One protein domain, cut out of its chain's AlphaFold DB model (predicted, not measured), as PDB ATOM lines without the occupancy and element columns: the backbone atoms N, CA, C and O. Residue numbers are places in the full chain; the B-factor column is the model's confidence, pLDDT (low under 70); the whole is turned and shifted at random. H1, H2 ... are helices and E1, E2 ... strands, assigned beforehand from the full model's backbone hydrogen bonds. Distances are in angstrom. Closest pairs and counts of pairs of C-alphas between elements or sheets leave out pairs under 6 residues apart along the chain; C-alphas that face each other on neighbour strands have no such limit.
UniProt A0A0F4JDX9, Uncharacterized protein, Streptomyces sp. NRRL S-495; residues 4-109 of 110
ATOM      1  N   ARG A   4     -26.098  78.922  34.490       96.50
ATOM      2  CA  ARG A   4     -24.777  78.832  33.853       96.50
ATOM      3  C   ARG A   4     -24.634  77.499  33.134       96.50
ATOM      4  O   ARG A   4     -24.813  76.452  33.752       96.50
ATOM      5  N   HIS A   5     -24.234  77.550  31.872       96.00
ATOM      6  CA  HIS A   5     -23.916  76.388  31.054       96.00
ATOM      7  C   HIS A   5     -22.419  76.375  30.747       96.00
ATOM      8  O   HIS A   5     -21.865  77.387  30.333       96.00
ATOM      9  N   ARG A   6     -21.760  75.231  30.945       94.06
ATOM     10  CA  ARG A   6     -20.333  75.021  30.626       94.06
ATOM     11  C   ARG A   6     -20.156  74.107  29.414       94.06
ATOM     12  O   ARG A   6     -19.334  73.201  29.414       94.06
ATOM     13  N   THR A   7     -21.031  74.279  28.433       91.75
ATOM     14  CA  THR A   7     -21.107  73.466  27.219       91.75
ATOM     15  C   THR A   7     -21.714  74.298  26.096       91.75
ATOM     16  O   THR A   7     -22.584  75.129  26.367       91.75
ATOM     17  N   ALA A   8     -21.294  74.052  24.853       89.62
ATOM     18  CA  ALA A   8     -21.971  74.586  23.672       89.62
ATOM     19  C   ALA A   8     -23.291  73.863  23.348       89.62
ATOM     20  O   ALA A   8     -24.143  74.422  22.660       89.62
ATOM     21  N   ALA A   9     -23.499  72.649  23.870       93.94
ATOM     22  CA  ALA A   9     -24.741  71.897  23.699       93.94
ATOM     23  C   ALA A   9     -25.834  72.438  24.639       93.94
ATOM     24  O   ALA A   9     -26.151  71.841  25.673       93.94
ATOM     25  N   LEU A  10     -26.359  73.618  24.312       96.44
ATOM     26  CA  LEU A  10     -27.416  74.276  25.074       96.44
ATOM     27  C   LEU A  10     -28.786  73.623  24.820       96.44
ATOM     28  O   LEU A  10     -29.029  73.107  23.727       96.44
ATOM     29  N   PRO A  11     -29.708  73.669  25.801       97.00
ATOM     30  CA  PRO A  11     -31.102  73.293  25.584       97.00
ATOM     31  C   PRO A  11     -31.743  74.091  24.438       97.00
ATOM     32  O   PRO A  11     -31.464  75.279  24.276       97.00
ATOM     33  N   THR A  12     -32.630  73.458  23.666       97.06
ATOM     34  CA  THR A  12     -33.277  74.086  22.501       97.06
ATOM     35  C   THR A  12     -34.021  75.372  22.862       97.06
ATOM     36  O   THR A  12     -33.879  76.372  22.167       97.06
ATOM     37  N   ASP A  13     -34.724  75.393  23.998       96.69
ATOM     38  CA  ASP A  13     -35.427  76.581  24.501       96.69
ATOM     39  C   ASP A  13     -34.477  77.748  24.807       96.69
ATOM     40  O   ASP A  13     -34.858  78.912  24.697       96.69
ATOM     41  N   VAL A  14     -33.225  77.450  25.168       97.50
ATOM     42  CA  VAL A  14     -32.200  78.474  25.378       97.50
ATOM     43  C   VAL A  14     -31.705  79.042  24.055       97.50
ATOM     44  O   VAL A  14     -31.570  80.258  23.924       97.50
ATOM     45  N   VAL A  15     -31.440  78.176  23.077       97.25
ATOM     46  CA  VAL A  15     -30.971  78.599  21.753       97.25
ATOM     47  C   VAL A  15     -32.034  79.444  21.054       97.25
ATOM     48  O   VAL A  15     -31.723  80.519  20.544       97.25
ATOM     49  N   ASP A  16     -33.290  79.004  21.076       96.81
ATOM     50  CA  ASP A  16     -34.383  79.705  20.405       96.81
ATOM     51  C   ASP A  16     -34.715  81.033  21.098       96.81
ATOM     52  O   ASP A  16     -34.787  82.064  20.432       96.81
ATOM     53  N   GLY A  17     -34.780  81.061  22.434       96.38
ATOM     54  CA  GLY A  17     -34.990  82.309  23.174       96.38
ATOM     55  C   GLY A  17     -33.856  83.323  22.980       96.38
ATOM     56  O   GLY A  17     -34.099  84.527  22.907       96.38
ATOM     57  N   TRP A  18     -32.609  82.861  22.843       95.56
ATOM     58  CA  TRP A  18     -31.489  83.736  22.492       95.56
ATOM     59  C   TRP A  18     -31.641  84.302  21.073       95.56
ATOM     60  O   TRP A  18     -31.477  85.508  20.888       95.56
ATOM     61  N   ARG A  19     -32.011  83.485  20.074       94.88
ATOM     62  CA  ARG A  19     -32.286  83.980  18.710       94.88
ATOM     63  C   ARG A  19     -33.364  85.054  18.702       94.88
ATOM     64  O   ARG A  19     -33.174  86.086  18.065       94.88
ATOM     65  N   GLU A  20     -34.466  84.823  19.410       94.06
ATOM     66  CA  GLU A  20     -35.565  85.786  19.518       94.06
ATOM     67  C   GLU A  20     -35.091  87.107  20.131       94.06
ATOM     68  O   GLU A  20     -35.347  88.177  19.575       94.06
ATOM     69  N   LEU A  21     -34.335  87.035  21.231       93.12
ATOM     70  CA  LEU A  21     -33.776  88.214  21.882       93.12
ATOM     71  C   LEU A  21     -32.816  88.979  20.955       93.12
ATOM     72  O   LEU A  21     -32.896  90.203  20.863       93.12
ATOM     73  N   ALA A  22     -31.932  88.272  20.248       91.19
ATOM     74  CA  ALA A  22     -31.008  88.883  19.298       91.19
ATOM     75  C   ALA A  22     -31.750  89.510  18.106       91.19
ATOM     76  O   ALA A  22     -31.358  90.577  17.645       91.19
ATOM     77  N   ALA A  23     -32.828  88.902  17.611       89.25
ATOM     78  CA  ALA A  23     -33.618  89.454  16.509       89.25
ATOM     79  C   ALA A  23     -34.409  90.714  16.906       89.25
ATOM     80  O   ALA A  23     -34.653  91.577  16.064       89.25
ATOM     81  N   GLY A  24     -34.806  90.829  18.179       82.88
ATOM     82  CA  GLY A  24     -35.567  91.968  18.703       82.88
ATOM     83  C   GLY A  24     -34.750  93.241  18.957       82.88
ATOM     84  O   GLY A  24     -35.328  94.288  19.243       82.88
ATOM     85  N   GLU A  25     -33.421  93.177  18.862       75.75
ATOM     86  CA  GLU A  25     -32.522  94.279  19.206       75.75
ATOM     87  C   GLU A  25     -32.071  95.086  17.982       75.75
ATOM     88  O   GLU A  25     -31.415  94.580  17.068       75.75
ATOM     89  N   ALA A  26     -32.376  96.387  17.980       64.44
ATOM     90  CA  ALA A  26     -31.908  97.299  16.944       64.44
ATOM     91  C   ALA A  26     -30.375  97.423  17.007       64.44
ATOM     92  O   ALA A  26     -29.819  97.885  18.001       64.44
ATOM     93  N   GLY A  27     -29.686  97.011  15.938       64.88
ATOM     94  CA  GLY A  27     -28.218  96.972  15.896       64.88
ATOM     95  C   GLY A  27     -27.603  95.658  16.385       64.88
ATOM     96  O   GLY A  27     -26.380  95.563  16.468       64.88
ATOM     97  N   SER A  28     -28.422  94.639  16.663       67.44
ATOM     98  CA  SER A  28     -27.954  93.264  16.818       67.44
ATOM     99  C   SER A  28     -27.191  92.818  15.571       67.44
ATOM    100  O   SER A  28     -27.730  92.759  14.463       67.44
ATOM    101  N   ALA A  29     -25.900  92.547  15.745       72.12
ATOM    102  CA  ALA A  29     -25.073  91.970  14.702       72.12
ATOM    103  C   ALA A  29     -25.245  90.448  14.708       72.12
ATOM    104  O   ALA A  29     -25.365  89.840  15.773       72.12
ATOM    105  N   TRP A  30     -25.144  89.827  13.530       82.00
ATOM    106  CA  TRP A  30     -25.020  88.371  13.364       82.00
ATOM    107  C   TRP A  30     -24.037  87.733  14.367       82.00
ATOM    108  O   TRP A  30     -24.249  86.633  14.855       82.00
ATOM    109  N   PHE A  31     -22.994  88.467  14.753       84.88
ATOM    110  CA  PHE A  31     -21.974  88.029  15.707       84.88
ATOM    111  C   PHE A  31     -22.471  87.802  17.143       84.88
ATOM    112  O   PHE A  31     -21.770  87.210  17.958       84.88
ATOM    113  N   SER A  32     -23.683  88.252  17.456       86.12
ATOM    114  CA  SER A  32     -24.311  88.087  18.764       86.12
ATOM    115  C   SER A  32     -25.301  86.918  18.822       86.12
ATOM    116  O   SER A  32     -25.853  86.629  19.883       86.12
ATOM    117  N   THR A  33     -25.527  86.221  17.704       91.31
ATOM    118  CA  THR A  33     -26.428  85.067  17.660       91.31
ATOM    119  C   THR A  33     -25.780  83.829  18.298       91.31
ATOM    120  O   THR A  33     -24.544  83.753  18.415       91.31
ATOM    121  N   PRO A  34     -26.585  82.831  18.717       94.12
ATOM    122  CA  PRO A  34     -26.045  81.575  19.220       94.12
ATOM    123  C   PRO A  34     -25.141  80.872  18.209       94.12
ATOM    124  O   PRO A  34     -24.125  80.320  18.606       94.12
ATOM    125  N   GLU A  35     -25.455  80.901  16.914       91.69
ATOM    126  CA  GLU A  35     -24.683  80.191  15.886       91.69
ATOM    127  C   GLU A  35     -23.233  80.661  15.855       91.69
ATOM    128  O   GLU A  35     -22.310  79.848  15.896       91.69
ATOM    129  N   TRP A  36     -23.035  81.978  15.808       90.69
ATOM    130  CA  TRP A  36     -21.699  82.550  15.778       90.69
ATOM    131  C   TRP A  36     -20.964  82.299  17.091       90.69
ATOM    132  O   TRP A  36     -19.822  81.840  17.112       90.69
ATOM    133  N   THR A  37     -21.638  82.565  18.206       91.31
ATOM    134  CA  THR A  37     -21.008  82.508  19.524       91.31
ATOM    135  C   THR A  37     -20.662  81.078  19.943       91.31
ATOM    136  O   THR A  37     -19.595  80.851  20.511       91.31
ATOM    137  N   LEU A  38     -21.522  80.098  19.651       92.31
ATOM    138  CA  LEU A  38     -21.284  78.696  20.001       92.31
ATOM    139  C   LEU A  38     -20.191  78.064  19.130       92.31
ATOM    140  O   LEU A  38     -19.383  77.305  19.659       92.31
ATOM    141  N   ALA A  39     -20.069  78.451  17.856       90.25
ATOM    142  CA  ALA A  39     -18.933  78.037  17.026       90.25
ATOM    143  C   ALA A  39     -17.590  78.519  17.616       90.25
ATOM    144  O   ALA A  39     -16.595  77.790  17.659       90.25
ATOM    145  N   TRP A  40     -17.562  79.741  18.154       88.38
ATOM    146  CA  TRP A  40     -16.390  80.251  18.866       88.38
ATOM    147  C   TRP A  40     -16.194  79.630  20.245       88.38
ATOM    148  O   TRP A  40     -15.055  79.531  20.704       88.38
ATOM    149  N   TRP A  41     -17.259  79.162  20.896       90.50
ATOM    150  CA  TRP A  41     -17.134  78.380  22.123       90.50
ATOM    151  C   TRP A  41     -16.409  77.062  21.857       90.50
ATOM    152  O   TRP A  41     -15.487  76.727  22.594       90.50
ATOM    153  N   GLU A  42     -16.745  76.355  20.779       87.25
ATOM    154  CA  GLU A  42     -16.052  75.114  20.403       87.25
ATOM    155  C   GLU A  42     -14.560  75.351  20.146       87.25
ATOM    156  O   GLU A  42     -13.721  74.529  20.512       87.25
ATOM    157  N   THR A  43     -14.220  76.510  19.582       85.00
ATOM    158  CA  THR A  43     -12.830  76.870  19.291       85.00
ATOM    159  C   THR A  43     -12.076  77.326  20.539       85.00
ATOM    160  O   THR A  43     -10.975  76.851  20.788       85.00
ATOM    161  N   LEU A  44     -12.635  78.243  21.335       81.69
ATOM    162  CA  LEU A  44     -11.928  78.927  22.428       81.69
ATOM    163  C   LEU A  44     -12.362  78.449  23.815       81.69
ATOM    164  O   LEU A  44     -11.526  78.270  24.696       81.69
ATOM    165  N   GLY A  45     -13.660  78.235  24.010       73.88
ATOM    166  CA  GLY A  45     -14.254  77.815  25.281       73.88
ATOM    167  C   GLY A  45     -13.929  76.379  25.687       73.88
ATOM    168  O   GLY A  45     -14.063  76.060  26.865       73.88
ATOM    169  N   ALA A  46     -13.497  75.543  24.738       76.56
ATOM    170  CA  ALA A  46     -13.054  74.173  24.991       76.56
ATOM    171  C   ALA A  46     -11.522  73.999  25.003       76.56
ATOM    172  O   ALA A  46     -11.037  72.990  25.508       76.56
ATOM    173  N   THR A  47     -10.755  74.940  24.430       77.75
ATOM    174  CA  THR A  47      -9.302  74.754  24.213       77.75
ATOM    175  C   THR A  47      -8.419  75.837  24.834       77.75
ATOM    176  O   THR A  47      -7.288  75.549  25.220       77.75
ATOM    177  N   ALA A  48      -8.918  77.070  24.959       77.75
ATOM    178  CA  ALA A  48      -8.153  78.236  25.410       77.75
ATOM    179  C   ALA A  48      -8.541  78.711  26.825       77.75
ATOM    180  O   ALA A  48      -7.970  79.674  27.346       77.75
ATOM    181  N   GLY A  49      -9.515  78.061  27.457       83.06
ATOM    182  CA  GLY A  49      -9.978  78.363  28.807       83.06
ATOM    183  C   GLY A  49     -11.265  77.616  29.142       83.06
ATOM    184  O   GLY A  49     -11.636  76.683  28.437       83.06
ATOM    185  N   ASP A  50     -11.955  78.067  30.189       89.88
ATOM    186  CA  ASP A  50     -13.242  77.518  30.614       89.88
ATOM    187  C   ASP A  50     -14.380  78.421  30.123       89.88
ATOM    188  O   ASP A  50     -14.669  79.474  30.713       89.88
ATOM    189  N   GLY A  51     -15.010  78.035  29.012       92.19
ATOM    190  CA  GLY A  51     -16.141  78.760  28.440       92.19
ATOM    191  C   GLY A  51     -17.436  78.577  29.242       92.19
ATOM    192  O   GLY A  51     -17.840  77.456  29.554       92.19
ATOM    193  N   GLU A  52     -18.148  79.672  29.513       94.56
ATOM    194  CA  GLU A  52     -19.431  79.679  30.224       94.56
ATOM    195  C   GLU A  52     -20.474  80.500  29.442       94.56
ATOM    196  O   GLU A  52     -20.210  81.636  29.066       94.56
ATOM    197  N   ILE A  53     -21.682  79.970  29.238       95.44
ATOM    198  CA  ILE A  53     -22.840  80.736  28.755       95.44
ATOM    199  C   ILE A  53     -23.756  81.004  29.946       95.44
ATOM    200  O   ILE A  53     -24.248  80.069  30.584       95.44
ATOM    201  N   VAL A  54     -23.971  82.277  30.274       96.75
ATOM    202  CA  VAL A  54     -24.822  82.684  31.397       96.75
ATOM    203  C   VAL A  54     -26.121  83.272  30.870       96.75
ATOM    204  O   VAL A  54     -26.099  84.207  30.076       96.75
ATOM    205  N   VAL A  55     -27.244  82.729  31.331       97.44
ATOM    206  CA  VAL A  55     -28.581  83.046  30.824       97.44
ATOM    207  C   VAL A  55     -29.450  83.580  31.953       97.44
ATOM    208  O   VAL A  55     -29.552  82.960  33.015       97.44
ATOM    209  N   TRP A  56     -30.107  84.708  31.713       97.19
ATOM    210  CA  TRP A  56     -31.179  85.229  32.552       97.19
ATOM    211  C   TRP A  56     -32.519  85.060  31.855       97.19
ATOM    212  O   TRP A  56     -32.615  85.058  30.627       97.19
ATOM    213  N   ARG A  57     -33.548  84.914  32.689       95.94
ATOM    214  CA  ARG A  57     -34.941  84.925  32.275       95.94
ATOM    215  C   ARG A  57     -35.695  86.020  33.020       95.94
ATOM    216  O   ARG A  57     -35.352  86.320  34.173       95.94
ATOM    217  N   ASP A  58     -36.690  86.593  32.359       93.56
ATOM    218  CA  ASP A  58     -37.631  87.541  32.949       93.56
ATOM    219  C   ASP A  58     -38.693  86.832  33.818       93.56
ATOM    220  O   ASP A  58     -38.603  85.632  34.099       93.56
ATOM    221  N   GLY A  59     -39.685  87.593  34.296       91.44
ATOM    222  CA  GLY A  59     -40.783  87.067  35.115       91.44
ATOM    223  C   GLY A  59     -41.722  86.108  34.373       91.44
ATOM    224  O   GLY A  59     -42.363  85.286  35.025       91.44
ATOM    225  N   ASP A  60     -41.743  86.166  33.041       92.06
ATOM    226  CA  ASP A  60     -42.544  85.300  32.168       92.06
ATOM    227  C   ASP A  60     -41.748  84.070  31.691       92.06
ATOM    228  O   ASP A  60     -42.260  83.224  30.957       92.06
ATOM    229  N   GLY A  61     -40.484  83.950  32.111       92.88
ATOM    230  CA  GLY A  61     -39.593  82.853  31.748       92.88
ATOM    231  C   GLY A  61     -38.899  83.021  30.395       92.88
ATOM    232  O   GLY A  61     -38.185  82.106  29.978       92.88
ATOM    233  N   ARG A  62     -39.047  84.167  29.720       94.19
ATOM    234  CA  ARG A  62     -38.364  84.445  28.450       94.19
ATOM    235  C   ARG A  62     -36.917  84.824  28.696       94.19
ATOM    236  O   ARG A  62     -36.598  85.443  29.707       94.19
ATOM    237  N   ILE A  63     -36.036  84.468  27.764       96.12
ATOM    238  CA  ILE A  63     -34.635  84.888  27.834       96.12
ATOM    239  C   ILE A  63     -34.547  86.389  27.604       96.12
ATOM    240  O   ILE A  63     -34.981  86.895  26.575       96.12
ATOM    241  N   ASP A  64     -33.949  87.089  28.564       95.25
ATOM    242  CA  ASP A  64     -33.788  88.540  28.512       95.25
ATOM    243  C   ASP A  64     -32.336  89.006  28.712       95.25
ATOM    244  O   ASP A  64     -32.042  90.194  28.572       95.25
ATOM    245  N   ALA A  65     -31.409  88.079  28.986       95.00
ATOM    246  CA  ALA A  65     -29.980  88.303  28.792       95.00
ATOM    247  C   ALA A  65     -29.196  87.002  28.566       95.00
ATOM    248  O   ALA A  65     -29.430  85.999  29.245       95.00
ATOM    249  N   VAL A  66     -28.199  87.060  27.682       95.38
ATOM    250  CA  VAL A  66     -27.198  86.019  27.442       95.38
ATOM    251  C   VAL A  66     -25.804  86.640  27.432       95.38
ATOM    252  O   VAL A  66     -25.518  87.558  26.661       95.38
ATOM    253  N   LEU A  67     -24.933  86.134  28.303       94.19
ATOM    254  CA  LEU A  67     -23.538  86.550  28.420       94.19
ATOM    255  C   LEU A  67     -22.626  85.349  28.134       94.19
ATOM    256  O   LEU A  67     -22.535  84.445  28.974       94.19
ATOM    257  N   PRO A  68     -21.937  85.330  26.986       93.69
ATOM    258  CA  PRO A  68     -20.903  84.351  26.704       93.69
ATOM    259  C   PRO A  68     -19.578  84.808  27.338       93.69
ATOM    260  O   PRO A  68     -19.049  85.879  27.045       93.69
ATOM    261  N   LEU A  69     -19.043  84.007  28.251       93.06
ATOM    262  CA  LEU A  69     -17.866  84.317  29.061       93.06
ATOM    263  C   LEU A  69     -16.779  83.256  28.884       93.06
ATOM    264  O   LEU A  69     -17.052  82.103  28.557       93.06
ATOM    265  N   LEU A  70     -15.540  83.648  29.151       91.75
ATOM    266  CA  LEU A  70     -14.375  82.776  29.145       91.75
ATOM    267  C   LEU A  70     -13.514  83.083  30.370       91.75
ATOM    268  O   LEU A  70     -13.064  84.218  30.546       91.75
ATOM    269  N   ARG A  71     -13.263  82.078  31.212       91.56
ATOM    270  CA  ARG A  71     -12.184  82.149  32.209       91.56
ATOM    271  C   ARG A  71     -10.908  81.662  31.550       91.56
ATOM    272  O   ARG A  71     -10.869  80.548  31.043       91.56
ATOM    273  N   THR A  72      -9.879  82.489  31.529       90.00
ATOM    274  CA  THR A  72      -8.610  82.167  30.871       90.00
ATOM    275  C   THR A  72      -7.449  82.834  31.605       90.00
ATOM    276  O   THR A  72      -7.630  83.463  32.650       90.00
ATOM    277  N   VAL A  73      -6.240  82.660  31.088       88.75
ATOM    278  CA  VAL A  73      -5.031  83.328  31.554       88.75
ATOM    279  C   VAL A  73      -4.512  84.184  30.409       88.75
ATOM    280  O   VAL A  73      -4.292  83.689  29.306       88.75
ATOM    281  N   GLN A  74      -4.324  85.476  30.661       85.56
ATOM    282  CA  GLN A  74      -3.806  86.411  29.670       85.56
ATOM    283  C   GLN A  74      -2.431  86.925  30.061       85.56
ATOM    284  O   GLN A  74      -2.161  87.240  31.219       85.56
ATOM    285  N   ARG A  75      -1.573  87.070  29.054       86.12
ATOM    286  CA  ARG A  75      -0.272  87.703  29.213       86.12
ATOM    287  C   ARG A  75      -0.437  89.220  29.182       86.12
ATOM    288  O   ARG A  75      -0.811  89.777  28.152       86.12
ATOM    289  N   LEU A  76      -0.114  89.897  30.285       84.19
ATOM    290  CA  LEU A  76      -0.316  91.346  30.422       84.19
ATOM    291  C   LEU A  76       0.651  92.164  29.549       84.19
ATOM    292  O   LEU A  76       0.338  93.274  29.128       84.19
ATOM    293  N   HIS A  77       1.848  91.631  29.292       84.50
ATOM    294  CA  HIS A  77       2.872  92.324  28.516       84.50
ATOM    295  C   HIS A  77       3.661  91.350  27.629       84.50
ATOM    296  O   HIS A  77       4.176  90.349  28.130       84.50
ATOM    297  N   PRO A  78       3.866  91.649  26.333       82.88
ATOM    298  CA  PRO A  78       4.460  90.705  25.381       82.88
ATOM    299  C   PRO A  78       5.911  90.318  25.700       82.88
ATOM    300  O   PRO A  78       6.381  89.277  25.253       82.88
ATOM    301  N   ARG A  79       6.636  91.143  26.468       88.62
ATOM    302  CA  ARG A  79       8.051  90.904  26.819       88.62
ATOM    303  C   ARG A  79       8.288  90.555  28.286       88.62
ATOM    304  O   ARG A  79       9.398  90.174  28.628       88.62
ATOM    305  N   ALA A  80       7.276  90.676  29.145       86.12
ATOM    306  CA  ALA A  80       7.391  90.273  30.547       86.12
ATOM    307  C   ALA A  80       6.638  88.947  30.746       86.12
ATOM    308  O   ALA A  80       5.613  88.747  30.090       86.12
ATOM    309  N   PRO A  81       7.127  88.017  31.576       84.44
ATOM    310  CA  PRO A  81       6.427  86.768  31.873       84.44
ATOM    311  C   PRO A  81       5.378  87.005  32.972       84.44
ATOM    312  O   PRO A  81       5.486  86.467  34.069       84.44
ATOM    313  N   LEU A  82       4.418  87.895  32.709       90.00
ATOM    314  CA  LEU A  82       3.345  88.215  33.647       90.00
ATOM    315  C   LEU A  82       2.016  87.711  33.092       90.00
ATOM    316  O   LEU A  82       1.392  88.377  32.261       90.00
ATOM    317  N   ASP A  83       1.619  86.546  33.583       90.19
ATOM    318  CA  ASP A  83       0.367  85.885  33.246       90.19
ATOM    319  C   ASP A  83      -0.653  86.129  34.361       90.19
ATOM    320  O   ASP A  83      -0.366  85.929  35.543       90.19
ATOM    321  N   VAL A  84      -1.842  86.597  33.986       90.50
ATOM    322  CA  VAL A  84      -2.912  86.944  34.922       90.50
ATOM    323  C   VAL A  84      -4.173  86.141  34.615       90.50
ATOM    324  O   VAL A  84      -4.625  86.129  33.467       90.50
ATOM    325  N   PRO A  85      -4.777  85.473  35.615       91.75
ATOM    326  CA  PRO A  85      -6.112  84.920  35.464       91.75
ATOM    327  C   PRO A  85      -7.101  86.040  35.144       91.75
ATOM    328  O   PRO A  85      -7.109  87.077  35.812       91.75
ATOM    329  N   CYS A  86      -7.955  85.830  34.153       88.94
ATOM    330  CA  CYS A  86      -8.985  86.785  33.785       88.94
ATOM    331  C   CYS A  86     -10.310  86.092  33.460       88.94
ATOM    332  O   CYS A  86     -10.372  84.934  33.044       88.94
ATOM    333  N   LEU A  87     -11.393  86.832  33.680       91.12
ATOM    334  CA  LEU A  87     -12.711  86.524  33.151       91.12
ATOM    335  C   LEU A  87     -12.981  87.547  32.055       91.12
ATOM    336  O   LEU A  87     -12.993  88.745  32.330       91.12
ATOM    337  N   THR A  88     -13.184  87.075  30.835       89.50
ATOM    338  CA  THR A  88     -13.419  87.925  29.670       89.50
ATOM    339  C   THR A  88     -14.674  87.491  28.922       89.50
ATOM    340  O   THR A  88     -15.267  86.455  29.228       89.50
ATOM    341  N   VAL A  89     -15.096  88.287  27.943       89.56
ATOM    342  CA  VAL A  89     -16.155  87.894  27.008       89.56
ATOM    343  C   VAL A  89     -15.606  86.793  26.107       89.56
ATOM    344  O   VAL A  89     -14.499  86.915  25.576       89.56
ATOM    345  N   LEU A  90     -16.344  85.705  25.936       88.25
ATOM    346  CA  LEU A  90     -15.934  84.656  25.010       88.25
ATOM    347  C   LEU A  90     -15.790  85.245  23.605       88.25
ATOM    348  O   LEU A  90     -16.617  86.047  23.198       88.25
ATOM    349  N   GLY A  91     -14.728  84.890  22.888       80.50
ATOM    350  CA  GLY A  91     -14.446  85.486  21.583       80.50
ATOM    351  C   GLY A  91     -13.784  86.867  21.640       80.50
ATOM    352  O   GLY A  91     -13.333  87.343  20.616       80.50
ATOM    353  N   SER A  92     -13.614  87.503  22.802       78.00
ATOM    354  CA  SER A  92     -12.832  88.748  22.881       78.00
ATOM    355  C   SER A  92     -11.318  88.498  22.932       78.00
ATOM    356  O   SER A  92     -10.851  87.554  23.569       78.00
ATOM    357  N   GLY A  93     -10.541  89.385  22.300       72.69
ATOM    358  CA  GLY A  93      -9.074  89.367  22.328       72.69
ATOM    359  C   GLY A  93      -8.433  89.294  20.942       72.69
ATOM    360  O   GLY A  93      -9.107  89.151  19.926       72.69
ATOM    361  N   ALA A  94      -7.105  89.412  20.893       62.56
ATOM    362  CA  ALA A  94      -6.366  89.383  19.633       62.56
ATOM    363  C   ALA A  94      -6.505  88.014  18.940       62.56
ATOM    364  O   ALA A  94      -6.121  86.994  19.510       62.56
ATOM    365  N   GLY A  95      -7.031  88.005  17.709       62.97
ATOM    366  CA  GLY A  95      -7.253  86.782  16.925       62.97
ATOM    367  C   GLY A  95      -8.493  85.977  17.325       62.97
ATOM    368  O   GLY A  95      -8.641  84.843  16.874       62.97
ATOM    369  N   ALA A  96      -9.362  86.538  18.166       72.38
ATOM    370  CA  ALA A  96     -10.622  85.926  18.568       72.38
ATOM    371  C   ALA A  96     -11.811  86.522  17.782       72.38
ATOM    372  O   ALA A  96     -11.633  87.341  16.879       72.38
ATOM    373  N   ALA A  97     -13.023  86.064  18.087       64.56
ATOM    374  CA  ALA A  97     -14.258  86.551  17.487       64.56
ATOM    375  C   ALA A  97     -14.531  88.027  17.813       64.56
ATOM    376  O   ALA A  97     -15.094  88.355  18.863       64.56
ATOM    377  N   ASP A  98     -14.234  88.932  16.888       63.53
ATOM    378  CA  ASP A  98     -14.785  90.279  16.987       63.53
ATOM    379  C   ASP A  98     -16.320  90.167  17.158       63.53
ATOM    380  O   ASP A  98     -17.020  89.606  16.314       63.53
ATOM    381  N   HIS A  99     -16.835  90.678  18.284       65.94
ATOM    382  CA  HIS A  99     -18.266  90.874  18.568       65.94
ATOM    383  C   HIS A  99     -19.132  89.690  19.053       65.94
ATOM    384  O   HIS A  99     -20.352  89.763  18.899       65.94
ATOM    385  N   CYS A 100     -18.593  88.688  19.762       69.31
ATOM    386  CA  CYS A 100     -19.402  87.780  20.613       69.31
ATOM    387  C   CYS A 100     -19.973  88.503  21.859       69.31
ATOM    388  O   CYS A 100     -19.717  88.135  23.004       69.31
ATOM    389  N   GLY A 101     -20.676  89.614  21.639       79.50
ATOM    390  CA  GLY A 101     -21.108  90.546  22.672       79.50
ATOM    391  C   GLY A 101     -22.245  90.027  23.549       79.50
ATOM    392  O   GLY A 101     -22.832  88.972  23.319       79.50
ATOM    393  N   PHE A 102     -22.573  90.813  24.570       89.44
ATOM    394  CA  PHE A 102     -23.714  90.537  25.433       89.44
ATOM    395  C   PHE A 102     -25.015  90.811  24.689       89.44
ATOM    396  O   PHE A 102     -25.198  91.896  24.137       89.44
ATOM    397  N   VAL A 103     -25.938  89.854  24.733       91.50
ATOM    398  CA  VAL A 103     -27.293  90.041  24.212       91.50
ATOM    399  C   VAL A 103     -28.200  90.290  25.394       91.50
ATOM    400  O   VAL A 103     -28.408  89.404  26.213       91.50
ATOM    401  N   VAL A 104     -28.683  91.519  25.534       91.94
ATOM    402  CA  VAL A 104     -29.384  91.976  26.738       91.94
ATOM    403  C   VAL A 104     -30.573  92.816  26.316       91.94
ATOM    404  O   VAL A 104     -30.383  93.774  25.568       91.94
ATOM    405  N   ALA A 105     -31.762  92.477  26.814       91.38
ATOM    406  CA  ALA A 105     -32.985  93.224  26.547       91.38
ATOM    407  C   ALA A 105     -32.885  94.681  27.048       91.38
ATOM    408  O   ALA A 105     -32.177  94.942  28.031       91.38
ATOM    409  N   PRO A 106     -33.624  95.638  26.455       88.50
ATOM    410  CA  PRO A 106     -33.459  97.057  26.763       88.50
ATOM    411  C   PRO A 106     -33.691  97.395  28.237       88.50
ATOM    412  O   PRO A 106     -32.954  98.193  28.802       88.50
ATOM    413  N   HIS A 107     -34.654  96.741  28.897       88.06
ATOM    414  CA  HIS A 107     -34.984  96.989  30.309       88.06
ATOM    415  C   HIS A 107     -33.878  96.590  31.294       88.06
ATOM    416  O   HIS A 107     -33.968  96.919  32.475       88.06
ATOM    417  N   ARG A 108     -32.850  95.863  30.841       85.44
ATOM    418  CA  ARG A 108     -31.672  95.503  31.644       85.44
ATOM    419  C   ARG A 108     -30.473  96.432  31.421       85.44
ATOM    420  O   ARG A 108     -29.477  96.291  32.129       85.44
ATOM    421  N   ARG A 109     -30.539  97.348  30.450       81.19
ATOM    422  CA  ARG A 109     -29.485  98.328  30.159       81.19
ATOM    423  C   ARG A 109     -29.739  99.546  31.048       81.19
ATOM    424  O   ARG A 109     -30.754 100.213  30.879       81.19
TER     425      ARG A 109
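AT A GLANCE: This is residues 4 to 109 of the 110 residues of an uncharacterized protein of Streptomyces sp. NRRL S-495 (UniProt A0A0F4JDX9). A long, narrow antiparallel sheet, E1 E2 E3, has H1 across one end and H2 along its strands on the same face; the E2-E3 hairpin makes the other end. The 106 printed residues run H1 H2 E1 E2 E3, mixed class, with under half in named elements. The strands form a meander, each the antiparallel neighbour of the one before. The whole is compact, radius of gyration of the C-alphas 14.5 A, spanning 50 by 26 by 22 A.

IN THESE COORDINATES: H1, residues 12 to 23, begins at C-alpha (-33.277, 74.086, 22.501). H2 is residues 34 to 45, E1 50 to 57, E2 63 to 75, 34.5 A long, and E3 83 to 89, ending at C-alpha (-16.155, 87.894, 27.008).

HOW THE PARTS SIT: H1 has a height over the sheet of 8.3 A, H2 9.5 A. H1 and H2 only just touch, 3 pairs of C-alphas within 8 A, closest Val 15 and Pro 34, 6.3 A. N 52 and O 69 are 2.8 A apart, N 72 and O 86 2.9 A. In both helices every O i to N i+4 pair is within hydrogen-bond range.

THE WHOLE: The printed part has no cut and no long link. Residues 26 to 28, 94 to 95 and 97 to 100 have pLDDT under 70.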